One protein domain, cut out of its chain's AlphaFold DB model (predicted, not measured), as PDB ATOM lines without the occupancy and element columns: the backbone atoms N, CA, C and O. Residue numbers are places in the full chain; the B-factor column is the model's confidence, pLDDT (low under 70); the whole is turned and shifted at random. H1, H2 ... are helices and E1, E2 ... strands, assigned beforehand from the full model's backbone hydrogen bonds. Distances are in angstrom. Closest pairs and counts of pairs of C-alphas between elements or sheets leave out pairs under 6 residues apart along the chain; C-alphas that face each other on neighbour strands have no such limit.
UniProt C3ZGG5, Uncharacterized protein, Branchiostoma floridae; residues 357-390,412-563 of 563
ATOM      1  N   LYS A 357     -24.163   0.431 -64.506       89.81
ATOM      2  CA  LYS A 357     -23.764   1.783 -64.931       89.81
ATOM      3  C   LYS A 357     -24.469   2.876 -64.123       89.81
ATOM      4  O   LYS A 357     -23.848   3.877 -63.782       89.81
ATOM      5  N   GLU A 358     -25.748   2.691 -63.815       89.75
ATOM      6  CA  GLU A 358     -26.520   3.627 -62.993       89.75
ATOM      7  C   GLU A 358     -26.069   3.588 -61.536       89.75
ATOM      8  O   GLU A 358     -25.892   4.640 -60.929       89.75
ATOM      9  N   LEU A 359     -25.809   2.393 -61.003       91.50
ATOM     10  CA  LEU A 359     -25.273   2.219 -59.652       91.50
ATOM     11  C   LEU A 359     -23.870   2.815 -59.515       91.50
ATOM     12  O   LEU A 359     -23.581   3.484 -58.529       91.50
ATOM     13  N   PHE A 360     -23.020   2.674 -60.535       89.06
ATOM     14  CA  PHE A 360     -21.727   3.357 -60.579       89.06
ATOM     15  C   PHE A 360     -21.862   4.876 -60.535       89.06
ATOM     16  O   PHE A 360     -21.053   5.525 -59.879       89.06
ATOM     17  N   ASN A 361     -22.856   5.447 -61.217       86.31
ATOM     18  CA  ASN A 361     -23.076   6.890 -61.183       86.31
ATOM     19  C   ASN A 361     -23.507   7.351 -59.784       86.31
ATOM     20  O   ASN A 361     -22.930   8.311 -59.285       86.31
ATOM     21  N   ILE A 362     -24.427   6.627 -59.132       86.19
ATOM     22  CA  ILE A 362     -24.843   6.913 -57.747       86.19
ATOM     23  C   ILE A 362     -23.650   6.811 -56.796       86.19
ATOM     24  O   ILE A 362     -23.424   7.702 -55.980       86.19
ATOM     25  N   LEU A 363     -22.872   5.730 -56.910       85.19
ATOM     26  CA  LEU A 363     -21.710   5.522 -56.058       85.19
ATOM     27  C   LEU A 363     -20.684   6.632 -56.276       85.19
ATOM     28  O   LEU A 363     -20.201   7.174 -55.302       85.19
ATOM     29  N   ARG A 364     -20.409   7.032 -57.522       79.19
ATOM     30  CA  ARG A 364     -19.447   8.098 -57.845       79.19
ATOM     31  C   ARG A 364     -19.844   9.468 -57.286       79.19
ATOM     32  O   ARG A 364     -18.971  10.288 -57.038       79.19
ATOM     33  N   GLU A 365     -21.137   9.734 -57.122       69.81
ATOM     34  CA  GLU A 365     -21.617  10.989 -56.532       69.81
ATOM     35  C   GLU A 365     -21.395  11.060 -55.016       69.81
ATOM     36  O   GLU A 365     -21.358  12.159 -54.465       69.81
ATOM     37  N   ARG A 366     -21.264   9.915 -54.328       66.38
ATOM     38  CA  ARG A 366     -21.253   9.845 -52.854       66.38
ATOM     39  C   ARG A 366     -20.113   9.023 -52.241       66.38
ATOM     40  O   ARG A 366     -19.987   8.987 -51.023       66.38
ATOM     41  N   GLY A 367     -19.311   8.351 -53.053       63.00
ATOM     42  CA  GLY A 367     -18.264   7.424 -52.644       63.00
ATOM     43  C   GLY A 367     -17.285   7.125 -53.782       63.00
ATOM     44  O   GLY A 367     -17.417   7.615 -54.906       63.00
ATOM     45  N   GLU A 368     -16.277   6.306 -53.492       72.69
ATOM     46  CA  GLU A 368     -15.200   6.004 -54.432       72.69
ATOM     47  C   GLU A 368     -15.132   4.511 -54.743       72.69
ATOM     48  O   GLU A 368     -14.984   3.666 -53.863       72.69
ATOM     49  N   PHE A 369     -15.208   4.179 -56.032       83.06
ATOM     50  CA  PHE A 369     -14.985   2.818 -56.497       83.06
ATOM     51  C   PHE A 369     -13.486   2.533 -56.602       83.06
ATOM     52  O   PHE A 369     -12.821   3.000 -57.533       83.06
ATOM     53  N   ASN A 370     -12.960   1.722 -55.684       85.06
ATOM     54  CA  ASN A 370     -11.560   1.320 -55.708       85.06
ATOM     55  C   ASN A 370     -11.395  -0.094 -56.283       85.06
ATOM     56  O   ASN A 370     -11.643  -1.084 -55.603       85.06
ATOM     57  N   ARG A 371     -10.886  -0.192 -57.517       85.69
ATOM     58  CA  ARG A 371     -10.641  -1.469 -58.220       85.69
ATOM     59  C   ARG A 371      -9.670  -2.412 -57.509       85.69
ATOM     60  O   ARG A 371      -9.643  -3.596 -57.828       85.69
ATOM     61  N   ARG A 372      -8.865  -1.907 -56.573       84.50
ATOM     62  CA  ARG A 372      -7.992  -2.735 -55.737       84.50
ATOM     63  C   ARG A 372      -8.783  -3.578 -54.742       84.50
ATOM     64  O   ARG A 372      -8.378  -4.700 -54.453       84.50
ATOM     65  N   TYR A 373      -9.888  -3.024 -54.244       90.12
ATOM     66  CA  TYR A 373     -10.686  -3.596 -53.164       90.12
ATOM     67  C   TYR A 373     -12.086  -4.019 -53.595       90.12
ATOM     68  O   TYR A 373     -12.742  -4.723 -52.845       90.12
ATOM     69  N   MET A 374     -12.553  -3.600 -54.772       93.38
ATOM     70  CA  MET A 374     -13.943  -3.755 -55.185       93.38
ATOM     71  C   MET A 374     -14.069  -4.232 -56.630       93.38
ATOM     72  O   MET A 374     -13.401  -3.720 -57.532       93.38
ATOM     73  N   ALA A 375     -14.993  -5.160 -56.860       94.19
ATOM     74  CA  ALA A 375     -15.378  -5.630 -58.182       94.19
ATOM     75  C   ALA A 375     -16.895  -5.845 -58.262       94.19
ATOM     76  O   ALA A 375     -17.557  -6.196 -57.287       94.19
ATOM     77  N   VAL A 376     -17.460  -5.614 -59.447       94.19
ATOM     78  CA  VAL A 376     -18.902  -5.789 -59.687       94.19
ATOM     79  C   VAL A 376     -19.234  -7.228 -60.058       94.19
ATOM     80  O   VAL A 376     -20.261  -7.744 -59.635       94.19
ATOM     81  N   SER A 377     -18.361  -7.877 -60.828       93.56
ATOM     82  CA  SER A 377     -18.539  -9.249 -61.294       93.56
ATOM     83  C   SER A 377     -17.490 -10.180 -60.703       93.56
ATOM     84  O   SER A 377     -16.396  -9.758 -60.308       93.56
ATOM     85  N   ARG A 378     -17.802 -11.478 -60.698       92.25
ATOM     86  CA  ARG A 378     -16.863 -12.504 -60.245       92.25
ATOM     87  C   ARG A 378     -15.643 -12.579 -61.163       92.25
ATOM     88  O   ARG A 378     -14.539 -12.861 -60.708       92.25
ATOM     89  N   GLU A 379     -15.816 -12.302 -62.451       90.81
ATOM     90  CA  GLU A 379     -14.740 -12.275 -63.444       90.81
ATOM     91  C   GLU A 379     -13.724 -11.170 -63.163       90.81
ATOM     92  O   GLU A 379     -12.528 -11.376 -63.380       90.81
ATOM     93  N   ASP A 380     -14.186 -10.013 -62.687       89.56
ATOM     94  CA  ASP A 380     -13.312  -8.911 -62.295       89.56
ATOM     95  C   ASP A 380     -12.702  -9.140 -60.911       89.56
ATOM     96  O   ASP A 380     -11.520  -8.855 -60.728       89.56
ATOM     97  N   ALA A 381     -13.437  -9.760 -59.983       91.44
ATOM     98  CA  ALA A 381     -12.898 -10.177 -58.686       91.44
ATOM     99  C   ALA A 381     -11.730 -11.172 -58.840       91.44
ATOM    100  O   ALA A 381     -10.717 -11.077 -58.157       91.44
ATOM    101  N   ARG A 382     -11.787 -12.068 -59.836       86.06
ATOM    102  CA  ARG A 382     -10.672 -12.972 -60.199       86.06
ATOM    103  C   ARG A 382      -9.408 -12.261 -60.705       86.06
ATOM    104  O   ARG A 382      -8.423 -12.932 -61.013       86.06
ATOM    105  N   LYS A 383      -9.450 -10.943 -60.904       86.00
ATOM    106  CA  LYS A 383      -8.316 -10.107 -61.326       86.00
ATOM    107  C   LYS A 383      -7.865  -9.169 -60.210       86.00
ATOM    108  O   LYS A 383      -7.124  -8.224 -60.487       86.00
ATOM    109  N   PHE A 384      -8.346  -9.377 -58.987       86.81
ATOM    110  CA  PHE A 384      -7.926  -8.570 -57.862       86.81
ATOM    111  C   PHE A 384      -6.405  -8.579 -57.720       86.81
ATOM    112  O   PHE A 384      -5.773  -9.610 -57.915       86.81
ATOM    113  N   PRO A 385      -5.777  -7.439 -57.413       82.25
ATOM    114  CA  PRO A 385      -4.367  -7.444 -57.080       82.25
ATOM    115  C   PRO A 385      -4.158  -8.154 -55.743       82.25
ATOM    116  O   PRO A 385      -5.022  -8.149 -54.863       82.25
ATOM    117  N   ASN A 386      -2.969  -8.714 -55.569       77.19
ATOM    118  CA  ASN A 386      -2.567  -9.288 -54.300       77.19
ATOM    119  C   ASN A 386      -2.467  -8.182 -53.233       77.19
ATOM    120  O   ASN A 386      -1.652  -7.267 -53.353       77.19
ATOM    121  N   VAL A 387      -3.306  -8.253 -52.198       81.00
ATOM    122  CA  VAL A 387      -3.306  -7.285 -51.087       81.00
ATOM    123  C   VAL A 387      -2.403  -7.697 -49.925       81.00
ATOM    124  O   VAL A 387      -2.136  -6.870 -49.060       81.00
ATOM    125  N   ILE A 388      -1.878  -8.929 -49.918       79.56
ATOM    126  CA  ILE A 388      -1.004  -9.436 -48.848       79.56
ATOM    127  C   ILE A 388       0.487  -9.390 -49.205       79.56
ATOM    128  O   ILE A 388       1.328  -9.277 -48.307       79.56
ATOM    129  N   ALA A 389       0.838  -9.425 -50.494       64.81
ATOM    130  CA  ALA A 389       2.192  -9.164 -50.983       64.81
ATOM    131  C   ALA A 389       2.328  -7.679 -51.345       64.81
ATOM    132  O   ALA A 389       2.207  -7.286 -52.501       64.81
ATOM    133  N   LEU A 390       2.544  -6.839 -50.333       52.09
ATOM    134  CA  LEU A 390       2.745  -5.395 -50.482       52.09
ATOM    135  C   LEU A 390       4.145  -5.032 -51.019       52.09
ATOM    136  O   LEU A 390       4.731  -4.069 -50.554       52.09
ATOM    137  N   ASN A 412      -5.202 -21.144 -58.305       40.75
ATOM    138  CA  ASN A 412      -5.446 -20.430 -59.551       40.75
ATOM    139  C   ASN A 412      -4.340 -19.373 -59.731       40.75
ATOM    140  O   ASN A 412      -4.541 -18.191 -59.463       40.75
ATOM    141  N   THR A 413      -3.129 -19.803 -60.093       40.84
ATOM    142  CA  THR A 413      -1.902 -19.008 -60.065       40.84
ATOM    143  C   THR A 413      -1.879 -18.047 -61.236       40.84
ATOM    144  O   THR A 413      -1.149 -18.186 -62.211       40.84
ATOM    145  N   ARG A 414      -2.705 -17.011 -61.115       44.44
ATOM    146  CA  ARG A 414      -2.595 -15.769 -61.878       44.44
ATOM    147  C   ARG A 414      -1.612 -14.784 -61.252       44.44
ATOM    148  O   ARG A 414      -1.385 -13.724 -61.825       44.44
ATOM    149  N   TYR A 415      -1.020 -15.124 -60.107       49.12
ATOM    150  CA  TYR A 415      -0.069 -14.274 -59.402       49.12
ATOM    151  C   TYR A 415       1.349 -14.815 -59.569       49.12
ATOM    152  O   TYR A 415       1.659 -15.924 -59.138       49.12
ATOM    153  N   VAL A 416       2.218 -14.009 -60.179       50.25
ATOM    154  CA  VAL A 416       3.667 -14.218 -60.116       50.25
ATOM    155  C   VAL A 416       4.091 -13.838 -58.701       50.25
ATOM    156  O   VAL A 416       4.215 -12.661 -58.380       50.25
ATOM    157  N   LEU A 417       4.229 -14.813 -57.814       56.28
ATOM    158  CA  LEU A 417       4.825 -14.578 -56.502       56.28
ATOM    159  C   LEU A 417       6.353 -14.637 -56.645       56.28
ATOM    160  O   LEU A 417       6.855 -15.551 -57.306       56.28
ATOM    161  N   PRO A 418       7.104 -13.700 -56.042       56.53
ATOM    162  CA  PRO A 418       8.551 -13.817 -55.925       56.53
ATOM    163  C   PRO A 418       8.930 -15.164 -55.306       56.53
ATOM    164  O   PRO A 418       8.239 -15.662 -54.415       56.53
ATOM    165  N   GLU A 419      10.044 -15.755 -55.742       57.84
ATOM    166  CA  GLU A 419      10.484 -17.079 -55.276       57.84
ATOM    167  C   GLU A 419      10.655 -17.142 -53.743       57.84
ATOM    168  O   GLU A 419      10.405 -18.176 -53.120       57.84
ATOM    169  N   SER A 420      11.021 -16.016 -53.121       55.25
ATOM    170  CA  SER A 420      11.118 -15.852 -51.666       55.25
ATOM    171  C   SER A 420       9.769 -16.003 -50.954       55.25
ATOM    172  O   SER A 420       9.704 -16.668 -49.920       55.25
ATOM    173  N   LEU A 421       8.692 -15.447 -51.521       59.28
ATOM    174  CA  LEU A 421       7.330 -15.585 -51.001       59.28
ATOM    175  C   LEU A 421       6.721 -16.944 -51.341       59.28
ATOM    176  O   LEU A 421       6.002 -17.496 -50.516       59.28
ATOM    177  N   ALA A 422       7.041 -17.519 -52.504       62.88
ATOM    178  CA  ALA A 422       6.498 -18.806 -52.945       62.88
ATOM    179  C   ALA A 422       6.775 -19.954 -51.956       62.88
ATOM    180  O   ALA A 422       5.958 -20.861 -51.825       62.88
ATOM    181  N   ARG A 423       7.891 -19.899 -51.213       65.25
ATOM    182  CA  ARG A 423       8.217 -20.884 -50.161       65.25
ATOM    183  C   ARG A 423       7.335 -20.778 -48.916       65.25
ATOM    184  O   ARG A 423       7.289 -21.720 -48.137       65.25
ATOM    185  N   GLY A 424       6.702 -19.627 -48.711       67.75
ATOM    186  CA  GLY A 424       5.851 -19.328 -47.564       67.75
ATOM    187  C   GLY A 424       4.354 -19.383 -47.846       67.75
ATOM    188  O   GLY A 424       3.557 -19.095 -46.955       67.75
ATOM    189  N   VAL A 425       3.982 -19.693 -49.089       80.00
ATOM    190  CA  VAL A 425       2.592 -19.772 -49.526       80.00
ATOM    191  C   VAL A 425       2.051 -21.148 -49.196       80.00
ATOM    192  O   VAL A 425       2.598 -22.163 -49.625       80.00
ATOM    193  N   VAL A 426       0.940 -21.167 -48.476       82.19
ATOM    194  CA  VAL A 426       0.222 -22.388 -48.130       82.19
ATOM    195  C   VAL A 426      -1.250 -22.256 -48.467       82.19
ATOM    196  O   VAL A 426      -1.818 -21.161 -48.496       82.19
ATOM    197  N   LEU A 427      -1.868 -23.399 -48.734       84.00
ATOM    198  CA  LEU A 427      -3.309 -23.484 -48.903       84.00
ATOM    199  C   LEU A 427      -4.018 -23.388 -47.543       84.00
ATOM    200  O   LEU A 427      -3.458 -23.847 -46.543       84.00
ATOM    201  N   PRO A 428      -5.255 -22.862 -47.492       83.12
ATOM    202  CA  PRO A 428      -6.020 -22.746 -46.250       83.12
ATOM    203  C   PRO A 428      -6.159 -24.079 -45.499       83.12
ATOM    204  O   PRO A 428      -6.036 -24.111 -44.279       83.12
ATOM    205  N   GLU A 429      -6.316 -25.195 -46.217       83.19
ATOM    206  CA  GLU A 429      -6.475 -26.539 -45.629       83.19
ATOM    207  C   GLU A 429      -5.258 -26.977 -44.819       83.19
ATOM    208  O   GLU A 429      -5.411 -27.662 -43.811       83.19
ATOM    209  N   VAL A 430      -4.053 -26.584 -45.247       80.19
ATOM    210  CA  VAL A 430      -2.805 -26.912 -44.537       80.19
ATOM    211  C   VAL A 430      -2.794 -26.254 -43.157       80.19
ATOM    212  O   VAL A 430      -2.281 -26.826 -42.201       80.19
ATOM    213  N   LEU A 431      -3.424 -25.085 -43.054       77.62
ATOM    214  CA  LEU A 431      -3.582 -24.306 -41.830       77.62
ATOM    215  C   LEU A 431      -4.888 -24.601 -41.085       77.62
ATOM    216  O   LEU A 431      -5.234 -23.872 -40.159       77.62
ATOM    217  N   ASN A 432      -5.647 -25.620 -41.503       82.94
ATOM    218  CA  ASN A 432      -6.975 -25.917 -40.961       82.94
ATOM    219  C   ASN A 432      -7.946 -24.711 -41.017       82.94
ATOM    220  O   ASN A 432      -8.852 -24.568 -40.195       82.94
ATOM    221  N   ILE A 433      -7.757 -23.827 -42.000       82.19
ATOM    222  CA  ILE A 433      -8.646 -22.702 -42.288       82.19
ATOM    223  C   ILE A 433      -9.671 -23.161 -43.325       82.19
ATOM    224  O   ILE A 433      -9.336 -23.745 -44.355       82.19
ATOM    225  N   SER A 434     -10.945 -22.858 -43.079       84.25
ATOM    226  CA  SER A 434     -12.005 -23.137 -44.050       84.25
ATOM    227  C   SER A 434     -11.825 -22.288 -45.312       84.25
ATOM    228  O   SER A 434     -11.812 -21.060 -45.221       84.25
ATOM    229  N   ARG A 435     -11.786 -22.916 -46.502       85.19
ATOM    230  CA  ARG A 435     -11.782 -22.192 -47.798       85.19
ATOM    231  C   ARG A 435     -12.962 -21.245 -47.956       85.19
ATOM    232  O   ARG A 435     -12.867 -20.266 -48.684       85.19
ATOM    233  N   ARG A 436     -14.092 -21.557 -47.323       88.31
ATOM    234  CA  ARG A 436     -15.300 -20.744 -47.377       88.31
ATOM    235  C   ARG A 436     -15.759 -20.413 -45.970       88.31
ATOM    236  O   ARG A 436     -16.050 -21.310 -45.188       88.31
ATOM    237  N   ILE A 437     -15.865 -19.124 -45.679       86.69
ATOM    238  CA  ILE A 437     -16.369 -18.596 -44.414       86.69
ATOM    239  C   ILE A 437     -17.709 -17.926 -44.709       86.69
ATOM    240  O   ILE A 437     -17.769 -16.986 -45.502       86.69
ATOM    241  N   ILE A 438     -18.787 -18.422 -44.106       86.50
ATOM    242  CA  ILE A 438     -20.135 -17.861 -44.259       86.50
ATOM    243  C   ILE A 438     -20.376 -16.866 -43.122       86.50
ATOM    244  O   ILE A 438     -20.041 -17.144 -41.972       86.50
ATOM    245  N   ARG A 439     -20.921 -15.697 -43.456       80.25
ATOM    246  CA  ARG A 439     -21.293 -14.624 -42.530       80.25
ATOM    247  C   ARG A 439     -22.675 -14.092 -42.905       80.25
ATOM    248  O   ARG A 439     -23.124 -14.279 -44.033       80.25
ATOM    249  N   ASP A 440     -23.297 -13.350 -41.998       76.19
ATOM    250  CA  ASP A 440     -24.612 -12.736 -42.237       76.19
ATOM    251  C   ASP A 440     -24.607 -11.791 -43.450       76.19
ATOM    252  O   ASP A 440     -25.596 -11.668 -44.163       76.19
ATOM    253  N   THR A 441     -23.467 -11.146 -43.716       73.50
ATOM    254  CA  THR A 441     -23.286 -10.195 -44.821       73.50
ATOM    255  C   THR A 441     -22.745 -10.830 -46.104       73.50
ATOM    256  O   THR A 441     -22.365 -10.091 -47.006       73.50
ATOM    257  N   GLY A 442     -22.624 -12.162 -46.186       88.00
ATOM    258  CA  GLY A 442     -22.154 -12.846 -47.394       88.00
ATOM    259  C   GLY A 442     -21.182 -14.002 -47.150       88.00
ATOM    260  O   GLY A 442     -21.084 -14.555 -46.055       88.00
ATOM    261  N   SER A 443     -20.440 -14.398 -48.189       92.56
ATOM    262  CA  SER A 443     -19.457 -15.484 -48.084       92.56
ATOM    263  C   SER A 443     -18.066 -15.060 -48.528       92.56
ATOM    264  O   SER A 443     -17.900 -14.505 -49.610       92.56
ATOM    265  N   THR A 444     -17.067 -15.372 -47.708       93.31
ATOM    266  CA  THR A 444     -15.651 -15.143 -47.993       93.31
ATOM    267  C   THR A 444     -15.012 -16.425 -48.514       93.31
ATOM    268  O   THR A 444     -15.064 -17.457 -47.849       93.31
ATOM    269  N   GLU A 445     -14.394 -16.350 -49.686       92.06
ATOM    270  CA  GLU A 445     -13.549 -17.383 -50.283       92.06
ATOM    271  C   GLU A 445     -12.081 -17.056 -49.969       92.06
ATOM    272  O   GLU A 445     -11.602 -15.972 -50.303       92.06
ATOM    273  N   VAL A 446     -11.385 -17.960 -49.283       89.94
ATOM    274  CA  VAL A 446      -9.968 -17.838 -48.923       89.94
ATOM    275  C   VAL A 446      -9.143 -18.547 -49.991       89.94
ATOM    276  O   VAL A 446      -9.379 -19.721 -50.264       89.94
ATOM    277  N   ASP A 447      -8.194 -17.833 -50.596       86.69
ATOM    278  CA  ASP A 447      -7.407 -18.335 -51.727       86.69
ATOM    279  C   ASP A 447      -6.132 -19.036 -51.235       86.69
ATOM    280  O   ASP A 447      -6.005 -20.258 -51.288       86.69
ATOM    281  N   TYR A 448      -5.206 -18.269 -50.663       85.62
ATOM    282  CA  TYR A 448      -3.965 -18.781 -50.084       85.62
ATOM    283  C   TYR A 448      -3.516 -17.912 -48.916       85.62
ATOM    284  O   TYR A 448      -3.968 -16.777 -48.741       85.62
ATOM    285  N   CYS A 449      -2.589 -18.446 -48.132       86.19
ATOM    286  CA  CYS A 449      -2.049 -17.806 -46.948       86.19
ATOM    287  C   CYS A 449      -0.531 -17.682 -47.024       86.19
ATOM    288  O   CYS A 449       0.152 -18.537 -47.581       86.19
ATOM    289  N   LEU A 450      -0.012 -16.613 -46.433       86.75
ATOM    290  CA  LEU A 450       1.392 -16.459 -46.089       86.75
ATOM    291  C   LEU A 450       1.535 -16.768 -44.608       86.75
ATOM    292  O   LEU A 450       0.990 -16.039 -43.777       86.75
ATOM    293  N   GLU A 451       2.244 -17.843 -44.278       83.75
ATOM    294  CA  GLU A 451       2.422 -18.255 -42.886       83.75
ATOM    295  C   GLU A 451       3.263 -17.256 -42.082       83.75
ATOM    296  O   GLU A 451       4.110 -16.523 -42.604       83.75
ATOM    297  N   ARG A 452       3.079 -17.256 -40.763       84.56
ATOM    298  CA  ARG A 452       4.045 -16.658 -39.840       84.56
ATOM    299  C   ARG A 452       5.448 -17.229 -40.083       84.56
ATOM    300  O   ARG A 452       5.634 -18.410 -40.352       84.56
ATOM    301  N   GLY A 453       6.461 -16.382 -39.928       81.00
ATOM    302  CA  GLY A 453       7.870 -16.739 -40.084       81.00
ATOM    303  C   GLY A 453       8.355 -16.710 -41.533       81.00
ATOM    304  O   GLY A 453       9.568 -16.804 -41.761       81.00
ATOM    305  N   THR A 454       7.441 -16.529 -42.490       82.12
ATOM    306  CA  THR A 454       7.776 -16.295 -43.894       82.12
ATOM    307  C   THR A 454       8.554 -14.996 -44.044       82.12
ATOM    308  O   THR A 454       8.301 -14.008 -43.345       82.12
ATOM    309  N   MET A 455       9.564 -15.030 -44.912       76.12
ATOM    310  CA  MET A 455      10.440 -13.892 -45.161       76.12
ATOM    311  C   MET A 455       9.763 -12.937 -46.145       76.12
ATOM    312  O   MET A 455       9.242 -13.349 -47.179       76.12
ATOM    313  N   THR A 456       9.787 -11.658 -45.810       72.31
ATOM    314  CA  THR A 456       9.506 -10.548 -46.719       72.31
ATOM    315  C   THR A 456      10.691 -10.344 -47.663       72.31
ATOM    316  O   THR A 456      11.784 -10.865 -47.426       72.31
ATOM    317  N   GLU A 457      10.479  -9.591 -48.742       68.94
ATOM    318  CA  GLU A 457      11.543  -9.264 -49.702       68.94
ATOM    319  C   GLU A 457      12.709  -8.517 -49.050       68.94
ATOM    320  O   GLU A 457      13.863  -8.786 -49.374       68.94
ATOM    321  N   ASP A 458      12.413  -7.685 -48.053       70.19
ATOM    322  CA  ASP A 458      13.395  -6.893 -47.310       70.19
ATOM    323  C   ASP A 458      14.098  -7.684 -46.189       70.19
ATOM    324  O   ASP A 458      14.837  -7.126 -45.382       70.19
ATOM    325  N   GLY A 459      13.875  -9.001 -46.109       74.81
ATOM    326  CA  GLY A 459      14.554  -9.882 -45.158       74.81
ATOM    327  C   GLY A 459      13.910  -9.976 -43.769       74.81
ATOM    328  O   GLY A 459      14.409 -10.709 -42.917       74.81
ATOM    329  N   TYR A 460      12.785  -9.303 -43.526       80.06
ATOM    330  CA  TYR A 460      12.040  -9.412 -42.264       80.06
ATOM    331  C   TYR A 460      11.122 -10.629 -42.243       80.06
ATOM    332  O   TYR A 460      10.639 -11.061 -43.286       80.06
ATOM    333  N   LYS A 461      10.811 -11.150 -41.054       81.88
ATOM    334  CA  LYS A 461       9.835 -12.234 -40.881       81.88
ATOM    335  C   LYS A 461       8.462 -11.694 -40.518       81.88
ATOM    336  O   LYS A 461       8.338 -10.832 -39.652       81.88
ATOM    337  N   ARG A 462       7.421 -12.268 -41.119       83.88
ATOM    338  CA  ARG A 462       6.036 -12.000 -40.718       83.88
ATOM    339  C   ARG A 462       5.752 -12.596 -39.343       83.88
ATOM    340  O   ARG A 462       6.060 -13.759 -39.101       83.88
ATOM    341  N   LEU A 463       5.125 -11.818 -38.468       87.44
ATOM    342  CA  LEU A 463       4.718 -12.274 -37.133       87.44
ATOM    343  C   LEU A 463       3.330 -12.926 -37.128       87.44
ATOM    344  O   LEU A 463       3.024 -13.713 -36.240       87.44
ATOM    345  N   CYS A 464       2.519 -12.641 -38.147       87.94
ATOM    346  CA  CYS A 464       1.174 -13.176 -38.302       87.94
ATOM    347  C   CYS A 464       1.011 -13.901 -39.629       87.94
ATOM    348  O   CYS A 464       1.546 -13.467 -40.653       87.94
ATOM    349  N   THR A 465       0.224 -14.974 -39.600       87.75
ATOM    350  CA  THR A 465      -0.285 -15.617 -40.809       87.75
ATOM    351  C   THR A 465      -1.399 -14.762 -41.410       87.75
ATOM    352  O   THR A 465      -2.342 -14.389 -40.705       87.75
ATOM    353  N   VAL A 466      -1.299 -14.457 -42.705       89.25
ATOM    354  CA  VAL A 466      -2.255 -13.600 -43.429       89.25
ATOM    355  C   VAL A 466      -2.705 -14.294 -44.701       89.25
ATOM    356  O   VAL A 466      -1.869 -14.758 -45.471       89.25
ATOM    357  N   CYS A 467      -4.010 -14.329 -44.946       90.00
ATOM    358  CA  CYS A 467      -4.596 -14.971 -46.112       90.00
ATOM    359  C   CYS A 467      -5.250 -13.965 -47.051       90.00
ATOM    360  O   CYS A 467      -5.933 -13.044 -46.608       90.00
ATOM    361  N   ALA A 468      -5.060 -14.166 -48.352       90.81
ATOM    362  CA  ALA A 468      -5.783 -13.450 -49.388       90.81
ATOM    363  C   ALA A 468      -7.194 -14.032 -49.486       90.81
ATOM    364  O   ALA A 468      -7.370 -15.254 -49.511       90.81
ATOM    365  N   ALA A 469      -8.196 -13.162 -49.530       92.31
ATOM    366  CA  ALA A 469      -9.583 -13.576 -49.539       92.31
ATOM    367  C   ALA A 469     -10.447 -12.665 -50.413       92.31
ATOM    368  O   ALA A 469     -10.190 -11.474 -50.560       92.31
ATOM    369  N   THR A 470     -11.504 -13.234 -50.981       94.44
ATOM    370  CA  THR A 470     -12.536 -12.502 -51.716       94.44
ATOM    371  C   THR A 470     -13.876 -12.697 -51.030       94.44
ATOM    372  O   THR A 470     -14.329 -13.827 -50.866       94.44
ATOM    373  N   THR A 471     -14.540 -11.610 -50.660       95.50
ATOM    374  CA  THR A 471     -15.887 -11.654 -50.084       95.50
ATOM    375  C   THR A 471     -16.932 -11.318 -51.132       95.50
ATOM    376  O   THR A 471     -16.871 -10.272 -51.766       95.50
ATOM    377  N   ASP A 472     -17.897 -12.216 -51.298       96.38
ATOM    378  CA  ASP A 472     -19.143 -11.979 -52.018       96.38
ATOM    379  C   ASP A 472     -20.189 -11.473 -51.020       96.38
ATOM    380  O   ASP A 472     -20.635 -12.244 -50.166       96.38
ATOM    381  N   LEU A 473     -20.555 -10.193 -51.119       94.94
ATOM    382  CA  LEU A 473     -21.555  -9.553 -50.261       94.94
ATOM    383  C   LEU A 473     -23.002  -9.934 -50.629       94.94
ATOM    384  O   LEU A 473     -23.925  -9.661 -49.870       94.94
ATOM    385  N   GLY A 474     -23.218 -10.572 -51.782       93.44
ATOM    386  CA  GLY A 474     -24.546 -10.893 -52.304       93.44
ATOM    387  C   GLY A 474     -25.126  -9.825 -53.237       93.44
ATOM    388  O   GLY A 474     -24.514  -8.801 -53.533       93.44
ATOM    389  N   GLU A 475     -26.325 -10.094 -53.757       92.00
ATOM    390  CA  GLU A 475     -26.961  -9.297 -54.824       92.00
ATOM    391  C   GLU A 475     -27.561  -7.968 -54.354       92.00
ATOM    392  O   GLU A 475     -27.911  -7.114 -55.173       92.00
ATOM    393  N   ASP A 476     -27.646  -7.773 -53.043       93.06
ATOM    394  CA  ASP A 476     -28.156  -6.548 -52.430       93.06
ATOM    395  C   ASP A 476     -27.075  -5.494 -52.207       93.06
ATOM    396  O   ASP A 476     -27.362  -4.430 -51.662       93.06
ATOM    397  N   TYR A 477     -25.844  -5.761 -52.648       94.38
ATOM    398  CA  TYR A 477     -24.723  -4.847 -52.502       94.38
ATOM    399  C   TYR A 477     -24.083  -4.514 -53.842       94.38
ATOM    400  O   TYR A 477     -23.939  -5.353 -54.735       94.38
ATOM    401  N   PHE A 478     -23.649  -3.264 -53.967       94.50
ATOM    402  CA  PHE A 478     -22.918  -2.786 -55.126       94.50
ATOM    403  C   PHE A 478     -21.754  -1.877 -54.706       94.50
ATOM    404  O   PHE A 478     -21.997  -0.820 -54.124       94.50
ATOM    405  N   PRO A 479     -20.497  -2.208 -55.047       95.00
ATOM    406  CA  PRO A 479     -20.045  -3.407 -55.762       95.00
ATOM    407  C   PRO A 479     -20.171  -4.677 -54.907       95.00
ATOM    408  O   PRO A 479     -20.011  -4.624 -53.692       95.00
ATOM    409  N   ARG A 480     -20.450  -5.816 -55.551       95.50
ATOM    410  CA  ARG A 480     -20.761  -7.090 -54.879       95.50
ATOM    411  C   ARG A 480     -19.543  -7.780 -54.262       95.50
ATOM    412  O   ARG A 480     -19.670  -8.424 -53.225       95.50
ATOM    413  N   TYR A 481     -18.383  -7.688 -54.906       96.44
ATOM    414  CA  TYR A 481     -17.192  -8.439 -54.513       96.44
ATOM    415  C   TYR A 481     -16.137  -7.534 -53.892       96.44
ATOM    416  O   TYR A 481     -15.816  -6.483 -54.452       96.44
ATOM    417  N   ILE A 482     -15.556  -7.989 -52.784       95.44
ATOM    418  CA  ILE A 482     -14.547  -7.269 -52.013       95.44
ATOM    419  C   ILE A 482     -13.254  -8.085 -51.925       95.44
ATOM    420  O   ILE A 482     -13.296  -9.281 -51.651       95.44
ATOM    421  N   ASN A 483     -12.113  -7.432 -52.139       93.94
ATOM    422  CA  ASN A 483     -10.781  -8.005 -51.947       93.94
ATOM    423  C   ASN A 483     -10.296  -7.739 -50.521       93.94
ATOM    424  O   ASN A 483     -10.274  -6.585 -50.085       93.94
ATOM    425  N   GLU A 484      -9.882  -8.779 -49.809       92.94
ATOM    426  CA  GLU A 484      -9.552  -8.713 -48.389       92.94
ATOM    427  C   GLU A 484      -8.277  -9.479 -48.045       92.94
ATOM    428  O   GLU A 484      -7.896 -10.452 -48.698       92.94
ATOM    429  N   ALA A 485      -7.647  -9.056 -46.953       92.19
ATOM    430  CA  ALA A 485      -6.613  -9.812 -46.270       92.19
ATOM    431  C   ALA A 485      -7.106 -10.184 -44.874       92.19
ATOM    432  O   ALA A 485      -7.424  -9.311 -44.062       92.19
ATOM    433  N   ILE A 486      -7.167 -11.480 -44.593       91.50
ATOM    434  CA  ILE A 486      -7.747 -12.006 -43.360       91.50
ATOM    435  C   ILE A 486      -6.680 -12.659 -42.492       91.50
ATOM    436  O   ILE A 486      -5.765 -13.308 -43.001       91.50
ATOM    437  N   CYS A 487      -6.796 -12.507 -41.179       90.19
ATOM    438  CA  CYS A 487      -5.902 -13.188 -40.249       90.19
ATOM    439  C   CYS A 487      -6.299 -14.643 -40.095       90.19
ATOM    440  O   CYS A 487      -7.489 -14.966 -40.086       90.19
ATOM    441  N   SER A 488      -5.296 -15.510 -39.942       84.12
ATOM    442  CA  SER A 488      -5.565 -16.861 -39.466       84.12
ATOM    443  C   SER A 488      -6.266 -16.775 -38.113       84.12
ATOM    444  O   SER A 488      -5.810 -16.071 -37.211       84.12
ATOM    445  N   THR A 489      -7.388 -17.474 -37.992       68.56
ATOM    446  CA  THR A 489      -8.121 -17.639 -36.733       68.56
ATOM    447  C   THR A 489      -7.794 -18.972 -36.069       68.56
ATOM    448  O   THR A 489      -8.545 -19.399 -35.194       68.56
ATOM    449  N   ASP A 490      -6.744 -19.667 -36.520       63.62
ATOM    450  CA  ASP A 490      -6.378 -20.948 -35.931       63.62
ATOM    451  C   ASP A 490      -6.066 -20.759 -34.440       63.62
ATOM    452  O   ASP A 490      -5.178 -20.001 -34.047       63.62
ATOM    453  N   SER A 491      -6.835 -21.447 -33.599       51.12
ATOM    454  CA  SER A 491      -6.698 -21.443 -32.144       51.12
ATOM    455  C   SER A 491      -5.424 -22.144 -31.673       51.12
ATOM    456  O   SER A 491      -5.062 -22.033 -30.501       51.12
ATOM    457  N   SER A 492      -4.720 -22.844 -32.572       55.03
ATOM    458  CA  SER A 492      -3.379 -23.373 -32.318       55.03
ATOM    459  C   SER A 492      -2.320 -22.269 -32.203       55.03
ATOM    460  O   SER A 492      -1.228 -22.502 -31.667       55.03
ATOM    461  N   ASP A 493      -2.639 -21.057 -32.671       61.41
ATOM    462  CA  ASP A 493      -1.692 -19.967 -32.728       61.41
ATOM    463  C   ASP A 493      -1.505 -19.340 -31.337       61.41
ATOM    464  O   ASP A 493      -2.214 -18.425 -30.923       61.41
ATOM    465  N   ARG A 494      -0.526 -19.859 -30.581       65.38
ATOM    466  CA  ARG A 494      -0.190 -19.424 -29.206       65.38
ATOM    467  C   ARG A 494       0.171 -17.939 -29.086       65.38
ATOM    468  O   ARG A 494       0.339 -17.453 -27.973       65.38
ATOM    469  N   GLY A 495       0.320 -17.238 -30.206       78.75
ATOM    470  CA  GLY A 495       0.624 -15.820 -30.276       78.75
ATOM    471  C   GLY A 495       1.515 -15.472 -31.466       78.75
ATOM    472  O   GLY A 495       2.194 -16.321 -32.035       78.75
ATOM    473  N   CYS A 496       1.549 -14.201 -31.841       86.25
ATOM    474  CA  CYS A 496       2.372 -13.707 -32.950       86.25
ATOM    475  C   CYS A 496       3.835 -13.444 -32.558       86.25
ATOM    476  O   CYS A 496       4.716 -13.394 -33.415       86.25
ATOM    477  N   PHE A 497       4.103 -13.325 -31.257       85.44
ATOM    478  CA  PHE A 497       5.437 -13.127 -30.702       85.44
ATOM    479  C   PHE A 497       5.703 -14.199 -29.646       85.44
ATOM    480  O   PHE A 497       5.097 -14.179 -28.579       85.44
ATOM    481  N   MET A 498       6.562 -15.166 -29.972       82.56
ATOM    482  CA  MET A 498       6.817 -16.341 -29.134       82.56
ATOM    483  C   MET A 498       8.219 -16.274 -28.538       82.56
ATOM    484  O   MET A 498       9.201 -16.243 -29.278       82.56
ATOM    485  N   VAL A 499       8.322 -16.327 -27.211       82.06
ATOM    486  CA  VAL A 499       9.604 -16.392 -26.500       82.06
ATOM    487  C   VAL A 499       9.579 -17.586 -25.563       82.06
ATOM    488  O   VAL A 499       8.669 -17.735 -24.757       82.06
ATOM    489  N   GLN A 500      10.551 -18.493 -25.721       83.56
ATOM    490  CA  GLN A 500      10.641 -19.738 -24.940       83.56
ATOM    491  C   GLN A 500       9.340 -20.571 -24.942       83.56
ATOM    492  O   GLN A 500       9.038 -21.286 -23.993       83.56
ATOM    493  N   GLY A 501       8.556 -20.488 -26.022       80.19
ATOM    494  CA  GLY A 501       7.289 -21.210 -26.158       80.19
ATOM    495  C   GLY A 501       6.070 -20.517 -25.539       80.19
ATOM    496  O   GLY A 501       4.965 -21.039 -25.702       80.19
ATOM    497  N   TYR A 502       6.239 -19.344 -24.921       82.75
ATOM    498  CA  TYR A 502       5.157 -18.497 -24.419       82.75
ATOM    499  C   TYR A 502       4.796 -17.408 -25.427       82.75
ATOM    500  O   TYR A 502       5.672 -16.785 -26.029       82.75
ATOM    501  N   GLY A 503       3.495 -17.193 -25.612       85.19
ATOM    502  CA  GLY A 503       2.965 -16.128 -26.449       85.19
ATOM    503  C   GLY A 503       2.924 -14.801 -25.713       85.19
ATOM    504  O   GLY A 503       2.305 -14.678 -24.662       85.19
ATOM    505  N   HIS A 504       3.560 -13.799 -26.298       87.44
ATOM    506  CA  HIS A 504       3.665 -12.441 -25.774       87.44
ATOM    507  C   HIS A 504       2.889 -11.419 -26.613       87.44
ATOM    508  O   HIS A 504       2.812 -10.248 -26.249       87.44
ATOM    509  N   GLY A 505       2.283 -11.853 -27.718       87.44
ATOM    510  CA  GLY A 505       1.426 -11.016 -28.543       87.44
ATOM    511  C   GLY A 505       0.373 -11.826 -29.284       87.44
ATOM    512  O   GLY A 505       0.488 -13.042 -29.405       87.44
ATOM    513  N   THR A 506      -0.640 -11.149 -29.808       86.81
ATOM    514  CA  THR A 506      -1.756 -11.748 -30.552       86.81
ATOM    515  C   THR A 506      -1.922 -11.090 -31.914       86.81
ATOM    516  O   THR A 506      -1.814  -9.868 -32.010       86.81
ATOM    517  N   CYS A 507      -2.231 -11.876 -32.947       87.88
ATOM    518  CA  CYS A 507      -2.589 -11.329 -34.253       87.88
ATOM    519  C   CYS A 507      -3.952 -10.639 -34.196       87.88
ATOM    520  O   CYS A 507      -4.934 -11.227 -33.740       87.88
ATOM    521  N   LYS A 508      -4.017  -9.404 -34.684       87.06
ATOM    522  CA  LYS A 508      -5.232  -8.603 -34.771       87.06
ATOM    523  C   LYS A 508      -5.532  -8.230 -36.208       87.06
ATOM    524  O   LYS A 508      -4.640  -7.902 -36.986       87.06
ATOM    525  N   GLN A 509      -6.814  -8.313 -36.539       90.88
ATOM    526  CA  GLN A 509      -7.338  -7.960 -37.845       90.88
ATOM    527  C   GLN A 509      -7.484  -6.444 -37.945       90.88
ATOM    528  O   GLN A 509      -8.323  -5.865 -37.261       90.88
ATOM    529  N   GLY A 510      -6.717  -5.828 -38.840       86.62
ATOM    530  CA  GLY A 510      -6.920  -4.442 -39.246       86.62
ATOM    531  C   GLY A 510      -8.070  -4.331 -40.245       86.62
ATOM    532  O   GLY A 510      -8.159  -5.131 -41.189       86.62
ATOM    533  N   THR A 511      -8.942  -3.340 -40.046       88.12
ATOM    534  CA  THR A 511     -10.057  -3.017 -40.947       88.12
ATOM    535  C   THR A 511     -10.076  -1.533 -41.309       88.12
ATOM    536  O   THR A 511      -9.512  -0.695 -40.612       88.12
ATOM    537  N   PHE A 512     -10.736  -1.203 -42.417       84.81
ATOM    538  CA  PHE A 512     -11.093   0.171 -42.776       84.81
ATOM    539  C   PHE A 512     -12.477   0.206 -43.416       84.81
ATOM    540  O   PHE A 512     -12.950  -0.804 -43.937       84.81
ATOM    541  N   SER A 513     -13.127   1.364 -43.387       86.44
ATOM    542  CA  SER A 513     -14.461   1.536 -43.959       86.44
ATOM    543  C   SER A 513     -14.397   2.070 -45.383       86.44
ATOM    544  O   SER A 513     -13.660   3.011 -45.674       86.44
ATOM    545  N   VAL A 514     -15.233   1.513 -46.253       85.88
ATOM    546  CA  VAL A 514     -15.501   2.032 -47.594       85.88
ATOM    547  C   VAL A 514     -16.990   2.275 -47.785       85.88
ATOM    548  O   VAL A 514     -17.832   1.597 -47.199       85.88
ATOM    549  N   SER A 515     -17.323   3.214 -48.659       88.00
ATOM    550  CA  SER A 515     -18.702   3.426 -49.085       88.00
ATOM    551  C   SER A 515     -19.060   2.465 -50.214       88.00
ATOM    552  O   SER A 515     -18.385   2.428 -51.242       88.00
ATOM    553  N   ILE A 516     -20.145   1.719 -50.036       92.31
ATOM    554  CA  ILE A 516     -20.802   0.912 -51.071       92.31
ATOM    555  C   ILE A 516     -22.289   1.267 -51.116       92.31
ATOM    556  O   ILE A 516     -22.766   2.079 -50.326       92.31
ATOM    557  N   LEU A 517     -23.034   0.681 -52.044       93.88
ATOM    558  CA  LEU A 517     -24.484   0.792 -52.096       93.88
ATOM    559  C   LEU A 517     -25.126  -0.482 -51.559       93.88
ATOM    560  O   LEU A 517     -24.686  -1.581 -51.893       93.88
ATOM    561  N   ARG A 518     -26.188  -0.318 -50.772       94.12
ATOM    562  CA  ARG A 518     -27.043  -1.399 -50.283       94.12
ATOM    563  C   ARG A 518     -28.470  -1.201 -50.787       94.12
ATOM    564  O   ARG A 518     -28.995  -0.086 -50.742       94.12
ATOM    565  N   ARG A 519     -29.095  -2.271 -51.276       93.50
ATOM    566  CA  ARG A 519     -30.489  -2.281 -51.724       93.50
ATOM    567  C   ARG A 519     -31.412  -2.205 -50.508       93.50
ATOM    568  O   ARG A 519     -31.251  -2.974 -49.563       93.50
ATOM    569  N   LYS A 520     -32.404  -1.312 -50.541       92.81
ATOM    570  CA  LYS A 520     -33.396  -1.177 -49.453       92.81
ATOM    571  C   LYS A 520     -34.543  -2.186 -49.521       92.81
ATOM    572  O   LYS A 520     -35.305  -2.304 -48.570       92.81
ATOM    573  N   GLY A 521     -34.725  -2.839 -50.669       88.12
ATOM    574  CA  GLY A 521     -35.915  -3.649 -50.956       88.12
ATOM    575  C   GLY A 521     -37.186  -2.824 -51.210       88.12
ATOM    576  O   GLY A 521     -38.264  -3.392 -51.336       88.12
ATOM    577  N   GLN A 522     -37.067  -1.494 -51.293       88.19
ATOM    578  CA  GLN A 522     -38.157  -0.571 -51.613       88.19
ATOM    579  C   GLN A 522     -38.007  -0.045 -53.041       88.19
ATOM    580  O   GLN A 522     -36.893   0.042 -53.568       88.19
ATOM    581  N   CYS A 523     -39.131   0.316 -53.658       89.38
ATOM    582  CA  CYS A 523     -39.176   0.823 -55.024       89.38
ATOM    583  C   CYS A 523     -39.957   2.133 -55.060       89.38
ATOM    584  O   CYS A 523     -41.110   2.171 -54.629       89.38
ATOM    585  N   SER A 524     -39.352   3.192 -55.593       87.12
ATOM    586  CA  SER A 524     -40.021   4.483 -55.769       87.12
ATOM    587  C   SER A 524     -40.519   4.675 -57.200       87.12
ATOM    588  O   SER A 524     -39.863   4.244 -58.156       87.12
ATOM    589  N   PRO A 525     -41.673   5.340 -57.385       86.44
ATOM    590  CA  PRO A 525     -42.136   5.729 -58.707       86.44
ATOM    591  C   PRO A 525     -41.197   6.790 -59.298       86.44
ATOM    592  O   PRO A 525     -40.913   7.816 -58.685       86.44
ATOM    593  N   THR A 526     -40.733   6.554 -60.521       85.31
ATOM    594  CA  THR A 526     -39.878   7.460 -61.300       85.31
ATOM    595  C   THR A 526     -40.413   7.573 -62.727       85.31
ATOM    596  O   THR A 526     -41.182   6.726 -63.172       85.31
ATOM    597  N   VAL A 527     -40.044   8.622 -63.464       85.31
ATOM    598  CA  VAL A 527     -40.408   8.760 -64.885       85.31
ATOM    599  C   VAL A 527     -39.164   8.514 -65.733       85.31
ATOM    600  O   VAL A 527     -38.172   9.226 -65.584       85.31
ATOM    601  N   ARG A 528     -39.211   7.520 -66.623       80.31
ATOM    602  CA  ARG A 528     -38.184   7.261 -67.642       80.31
ATOM    603  C   ARG A 528     -38.812   7.360 -69.020       80.31
ATOM    604  O   ARG A 528     -39.811   6.698 -69.278       80.31
ATOM    605  N   ASP A 529     -38.241   8.198 -69.882       84.19
ATOM    606  CA  ASP A 529     -38.689   8.375 -71.270       84.19
ATOM    607  C   ASP A 529     -40.206   8.640 -71.387       84.19
ATOM    608  O   ASP A 529     -40.898   8.090 -72.237       84.19
ATOM    609  N   GLY A 530     -40.747   9.452 -70.469       82.00
ATOM    610  CA  GLY A 530     -42.179   9.781 -70.405       82.00
ATOM    611  C   GLY A 530     -43.076   8.701 -69.787       82.00
ATOM    612  O   GLY A 530     -44.265   8.946 -69.607       82.00
ATOM    613  N   THR A 531     -42.529   7.544 -69.403       82.00
ATOM    614  CA  THR A 531     -43.275   6.426 -68.802       82.00
ATOM    615  C   THR A 531     -43.010   6.336 -67.298       82.00
ATOM    616  O   THR A 531     -41.862   6.417 -66.855       82.00
ATOM    617  N   ARG A 532     -44.064   6.157 -66.490       80.94
ATOM    618  CA  ARG A 532     -43.936   5.904 -65.044       80.94
ATOM    619  C   ARG A 532     -43.428   4.480 -64.805       80.94
ATOM    620  O   ARG A 532     -44.055   3.520 -65.238       80.94
ATOM    621  N   VAL A 533     -42.312   4.352 -64.096       87.12
ATOM    622  CA  VAL A 533     -41.671   3.079 -63.741       87.12
ATOM    623  C   VAL A 533     -41.286   3.074 -62.266       87.12
ATOM    624  O   VAL A 533     -40.791   4.073 -61.744       87.12
ATOM    625  N   TYR A 534     -41.481   1.947 -61.586       87.06
ATOM    626  CA  TYR A 534     -41.023   1.766 -60.210       87.06
ATOM    627  C   TYR A 534     -39.575   1.292 -60.229       87.06
ATOM    628  O   TYR A 534     -39.268   0.266 -60.833       87.06
ATOM    629  N   LEU A 535     -38.679   2.053 -59.610       89.50
ATOM    630  CA  LEU A 535     -37.244   1.801 -59.639       89.50
ATOM    631  C   LEU A 535     -36.749   1.489 -58.234       89.50
ATOM    632  O   LEU A 535     -37.150   2.138 -57.269       89.50
ATOM    633  N   GLU A 536     -35.860   0.514 -58.128       91.38
ATOM    634  CA  GLU A 536     -35.283   0.137 -56.844       91.38
ATOM    635  C   GLU A 536     -34.488   1.271 -56.177       91.38
ATOM    636  O   GLU A 536     -33.746   2.041 -56.813       91.38
ATOM    637  N   GLU A 537     -34.628   1.325 -54.856       91.56
ATOM    638  CA  GLU A 537     -33.920   2.259 -54.002       91.56
ATOM    639  C   GLU A 537     -32.643   1.664 -53.421       91.56
ATOM    640  O   GLU A 537     -32.600   0.532 -52.926       91.56
ATOM    641  N   TRP A 538     -31.608   2.498 -53.438       92.56
ATOM    642  CA  TRP A 538     -30.288   2.191 -52.918       92.56
ATOM    643  C   TRP A 538     -29.865   3.269 -51.934       92.56
ATOM    644  O   TRP A 538     -30.092   4.460 -52.159       92.56
ATOM    645  N   GLU A 539     -29.213   2.851 -50.860       92.00
ATOM    646  CA  GLU A 539     -28.570   3.744 -49.903       92.00
ATOM    647  C   GLU A 539     -27.062   3.562 -49.897       92.00
ATOM    648  O   GLU A 539     -26.547   2.504 -50.251       92.00
ATOM    649  N   VAL A 540     -26.358   4.609 -49.470       90.94
ATOM    650  CA  VAL A 540     -24.925   4.519 -49.200       90.94
ATOM    651  C   VAL A 540     -24.743   3.811 -47.867       90.94
ATOM    652  O   VAL A 540     -25.281   4.240 -46.851       90.94
ATOM    653  N   TYR A 541     -23.961   2.742 -47.883       90.94
ATOM    654  CA  TYR A 541     -23.650   1.911 -46.736       90.94
ATOM    655  C   TYR A 541     -22.140   1.907 -46.485       90.94
ATOM    656  O   TYR A 541     -21.345   1.794 -47.419       90.94
ATOM    657  N   SER A 542     -21.740   2.039 -45.219       91.00
ATOM    658  CA  SER A 542     -20.336   1.997 -44.803       91.00
ATOM    659  C   SER A 542     -19.923   0.556 -44.505       91.00
ATOM    660  O   SER A 542     -20.198   0.034 -43.426       91.00
ATOM    661  N   GLN A 543     -19.239  -0.085 -45.450       91.00
ATOM    662  CA  GLN A 543     -18.745  -1.453 -45.327       91.00
ATOM    663  C   GLN A 543     -17.335  -1.474 -44.736       91.00
ATOM    664  O   GLN A 543     -16.426  -0.860 -45.286       91.00
ATOM    665  N   GLN A 544     -17.123  -2.240 -43.664       90.88
ATOM    666  CA  GLN A 544     -15.772  -2.525 -43.176       90.88
ATOM    667  C   GLN A 544     -15.106  -3.617 -44.019       90.88
ATOM    668  O   GLN A 544     -15.696  -4.672 -44.255       90.88
ATOM    669  N   ILE A 545     -13.872  -3.377 -44.439       90.00
ATOM    670  CA  ILE A 545     -13.036  -4.291 -45.221       90.00
ATOM    671  C   ILE A 545     -11.804  -4.654 -44.398       90.00
ATOM    672  O   ILE A 545     -11.177  -3.787 -43.791       90.00
ATOM    673  N   ARG A 546     -11.435  -5.935 -44.403       91.94
ATOM    674  CA  ARG A 546     -10.233  -6.474 -43.751       91.94
ATOM    675  C   ARG A 546      -8.990  -6.268 -44.624       91.94
ATOM    676  O   ARG A 546      -8.969  -6.714 -45.771       91.94
ATOM    677  N   LEU A 547      -7.957  -5.605 -44.091       88.19
ATOM    678  CA  LEU A 547      -6.789  -5.157 -44.874       88.19
ATOM    679  C   LEU A 547      -5.451  -5.784 -44.509       88.19
ATOM    680  O   LEU A 547      -4.604  -5.935 -45.387       88.19
ATOM    681  N   PHE A 548      -5.214  -6.079 -43.237       86.44
ATOM    682  CA  PHE A 548      -3.928  -6.603 -42.785       86.44
ATOM    683  C   PHE A 548      -4.059  -7.285 -41.427       86.44
ATOM    684  O   PHE A 548      -5.087  -7.177 -40.755       86.44
ATOM    685  N   CYS A 549      -2.988  -7.968 -41.034       88.06
ATOM    686  CA  CYS A 549      -2.842  -8.547 -39.708       88.06
ATOM    687  C   CYS A 549      -1.629  -7.966 -39.022       88.06
ATOM    688  O   CYS A 549      -0.524  -8.020 -39.563       88.06
ATOM    689  N   GLU A 550      -1.849  -7.467 -37.821       85.75
ATOM    690  CA  GLU A 550      -0.819  -6.865 -36.997       85.75
ATOM    691  C   GLU A 550      -0.605  -7.691 -35.736       85.75
ATOM    692  O   GLU A 550      -1.543  -8.244 -35.164       85.75
ATOM    693  N   CYS A 551       0.651  -7.806 -35.320       87.50
ATOM    694  CA  CYS A 551       0.987  -8.426 -34.052       87.50
ATOM    695  C   CYS A 551       0.885  -7.372 -32.952       87.50
ATOM    696  O   CYS A 551       1.658  -6.424 -32.958       87.50
ATOM    697  N   MET A 552      -0.035  -7.547 -32.008       85.44
ATOM    698  CA  MET A 552      -0.176  -6.658 -30.853       85.44
ATOM    699  C   MET A 552       0.436  -7.320 -29.623       85.44
ATOM    700  O   MET A 552       0.084  -8.462 -29.316       85.44
ATOM    701  N   ILE A 553       1.326  -6.628 -28.911       85.56
ATOM    702  CA  ILE A 553       1.952  -7.155 -27.690       85.56
ATOM    703  C   ILE A 553       1.005  -6.960 -26.506       85.56
ATOM    704  O   ILE A 553       0.391  -5.909 -26.344       85.56
ATOM    705  N   ASN A 554       0.864  -8.000 -25.685       82.50
ATOM    706  CA  ASN A 554       0.053  -7.942 -24.471       82.50
ATOM    707  C   ASN A 554       0.690  -6.961 -23.471       82.50
ATOM    708  O   ASN A 554       1.876  -7.115 -23.190       82.50
ATOM    709  N   GLN A 555      -0.067  -6.023 -22.890       83.81
ATOM    710  CA  GLN A 555       0.450  -5.076 -21.882       83.81
ATOM    711  C   GLN A 555       1.131  -5.752 -20.682       83.81
ATOM    712  O   GLN A 555       2.056  -5.206 -20.094       83.81
ATOM    713  N   HIS A 556       0.705  -6.965 -20.317       84.69
ATOM    714  CA  HIS A 556       1.282  -7.723 -19.202       84.69
ATOM    715  C   HIS A 556       2.513  -8.541 -19.607       84.69
ATOM    716  O   HIS A 556       3.114  -9.230 -18.782       84.69
ATOM    717  N   SER A 557       2.881  -8.512 -20.885       84.69
ATOM    718  CA  SER A 557       4.105  -9.124 -21.369       84.69
ATOM    719  C   SER A 557       5.308  -8.390 -20.793       84.69
ATOM    720  O   SER A 557       5.375  -7.165 -20.838       84.69
ATOM    721  N   THR A 558       6.339  -9.126 -20.382       84.88
ATOM    722  CA  THR A 558       7.652  -8.536 -20.070       84.88
ATOM    723  C   THR A 558       8.261  -7.790 -21.255       84.88
ATOM    724  O   THR A 558       9.187  -7.012 -21.068       84.88
ATOM    725  N   PHE A 559       7.753  -8.008 -22.472       82.31
ATOM    726  CA  PHE A 559       8.181  -7.280 -23.659       82.31
ATOM    727  C   PHE A 559       7.444  -5.968 -23.894       82.31
ATOM    728  O   PHE A 559       7.948  -5.156 -24.661       82.31
ATOM    729  N   ALA A 560       6.312  -5.737 -23.220       80.50
ATOM    730  CA  ALA A 560       5.556  -4.493 -23.338       80.50
ATOM    731  C   ALA A 560       6.411  -3.269 -22.978       80.50
ATOM    732  O   ALA A 560       6.276  -2.239 -23.608       80.50
ATOM    733  N   MET A 561       7.356  -3.409 -22.041       74.81
ATOM    734  CA  MET A 561       8.264  -2.327 -21.632       74.81
ATOM    735  C   MET A 561       9.334  -1.943 -22.670       74.81
ATOM    736  O   MET A 561      10.022  -0.942 -22.487       74.81
ATOM    737  N   PHE A 562       9.567  -2.782 -23.685       68.50
ATOM    738  CA  PHE A 562      10.546  -2.511 -24.750       68.50
ATOM    739  C   PHE A 562       9.894  -1.967 -26.020       68.50
ATOM    740  O   PHE A 562      10.594  -1.575 -26.958       68.50
ATOM    741  N   VAL A 563       8.567  -1.996 -26.042       60.78
ATOM    742  CA  VAL A 563       7.739  -1.242 -26.960       60.78
ATOM    743  C   VAL A 563       7.697   0.179 -26.414       60.78
ATOM    744  O   VAL A 563       8.175   1.095 -27.121       60.78
TER     745      VAL A 563
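AT A GLANCE: This is residues 357 to 390 and 412 to 563 of the 563 residues of an uncharacterized protein of Branchiostoma floridae (UniProt C3ZGG5). A long, strongly twisted ribbon of two strands, E6 and E7, makes the length of the domain, and a smaller four-stranded sheet, E1 to E4, is partly face to face with it as a sandwich. H1 packs on the ribbon, H2 and H4 pack on the smaller sheet, and E5 pairs with one end of E6. The printed part has 186 residues with four named helices, H1 to H4, followed by seven strands, E1 to E7; the sheet orders are E1 - E2 - E3 - E4 and E5 - E6 - E7, both antiparallel, and the class is mixed. The whole is loose, with a radius of gyration of the C-alphas of 20.3 A, and only just elongated, spanning 75 by 38 by 28 A.

HOW THE PARTS SIT: E6, residues 502 to 528, and E7, residues 531 to 554, form an antiparallel hairpin, with N 516 and O 541 2.9 A apart. E6 bends by 74 degrees at residue 525 and E7 by 61 degrees at residue 551. E5, residues 497 to 499, is antiparallel to E6, with N 499 and O 502 at 2.9 A. E4, residues 481 to 487, has its closest C-alpha to E7 at Ala 485, 4.9 A from that of Leu 547. E1, residues 436 to 439, E2, residues 442 to 450, E3, residues 466 to 472, and E4 form a meander, each strand the antiparallel neighbour of the one before: N 437 and O 444 are 2.9 A apart, N 445 and O 470 2.8 A, and N 469 and O 484 2.9 A. H1, residues 357 to 366, is on the sheet E5 E6 E7 at a height of 8.6 A, its closest C-alphas being Leu 363 and Leu 517, 6.8 A apart. H4, residues 428 to 431, is on the other sheet, 8.7 A high, and H2, residues 378 to 381, only grazes that sheet. H3, residues 419 to 422, is on neither sheet. In H1, 5 of 6 O i to N i+4 pairs are within hydrogen-bond range; H2, H3 and H4 are too short for such a pair.

IN THESE COORDINATES: H1 begins at C-alpha 357 (-23.764, 1.783, -64.931) and is 14.7 A long. E2 measures 23.9 A, E6 66.4 A and E7 63.6 A. E7 ends at C-alpha 554 (0.053, -7.942, -24.471).

THE WHOLE: The farthest C-alphas, Gln 500 and Gly 530, are 75.7 A apart. Residues 391 to 411 are not printed, and C-alphas 390 and 412 are 19.4 A apart across the cut. The links H1 to H2 and E2 to E3 are long. The mean pLDDT of the printed part is 82.7; 27 residues are under 70, among them 412 to 424 and 489 to 494.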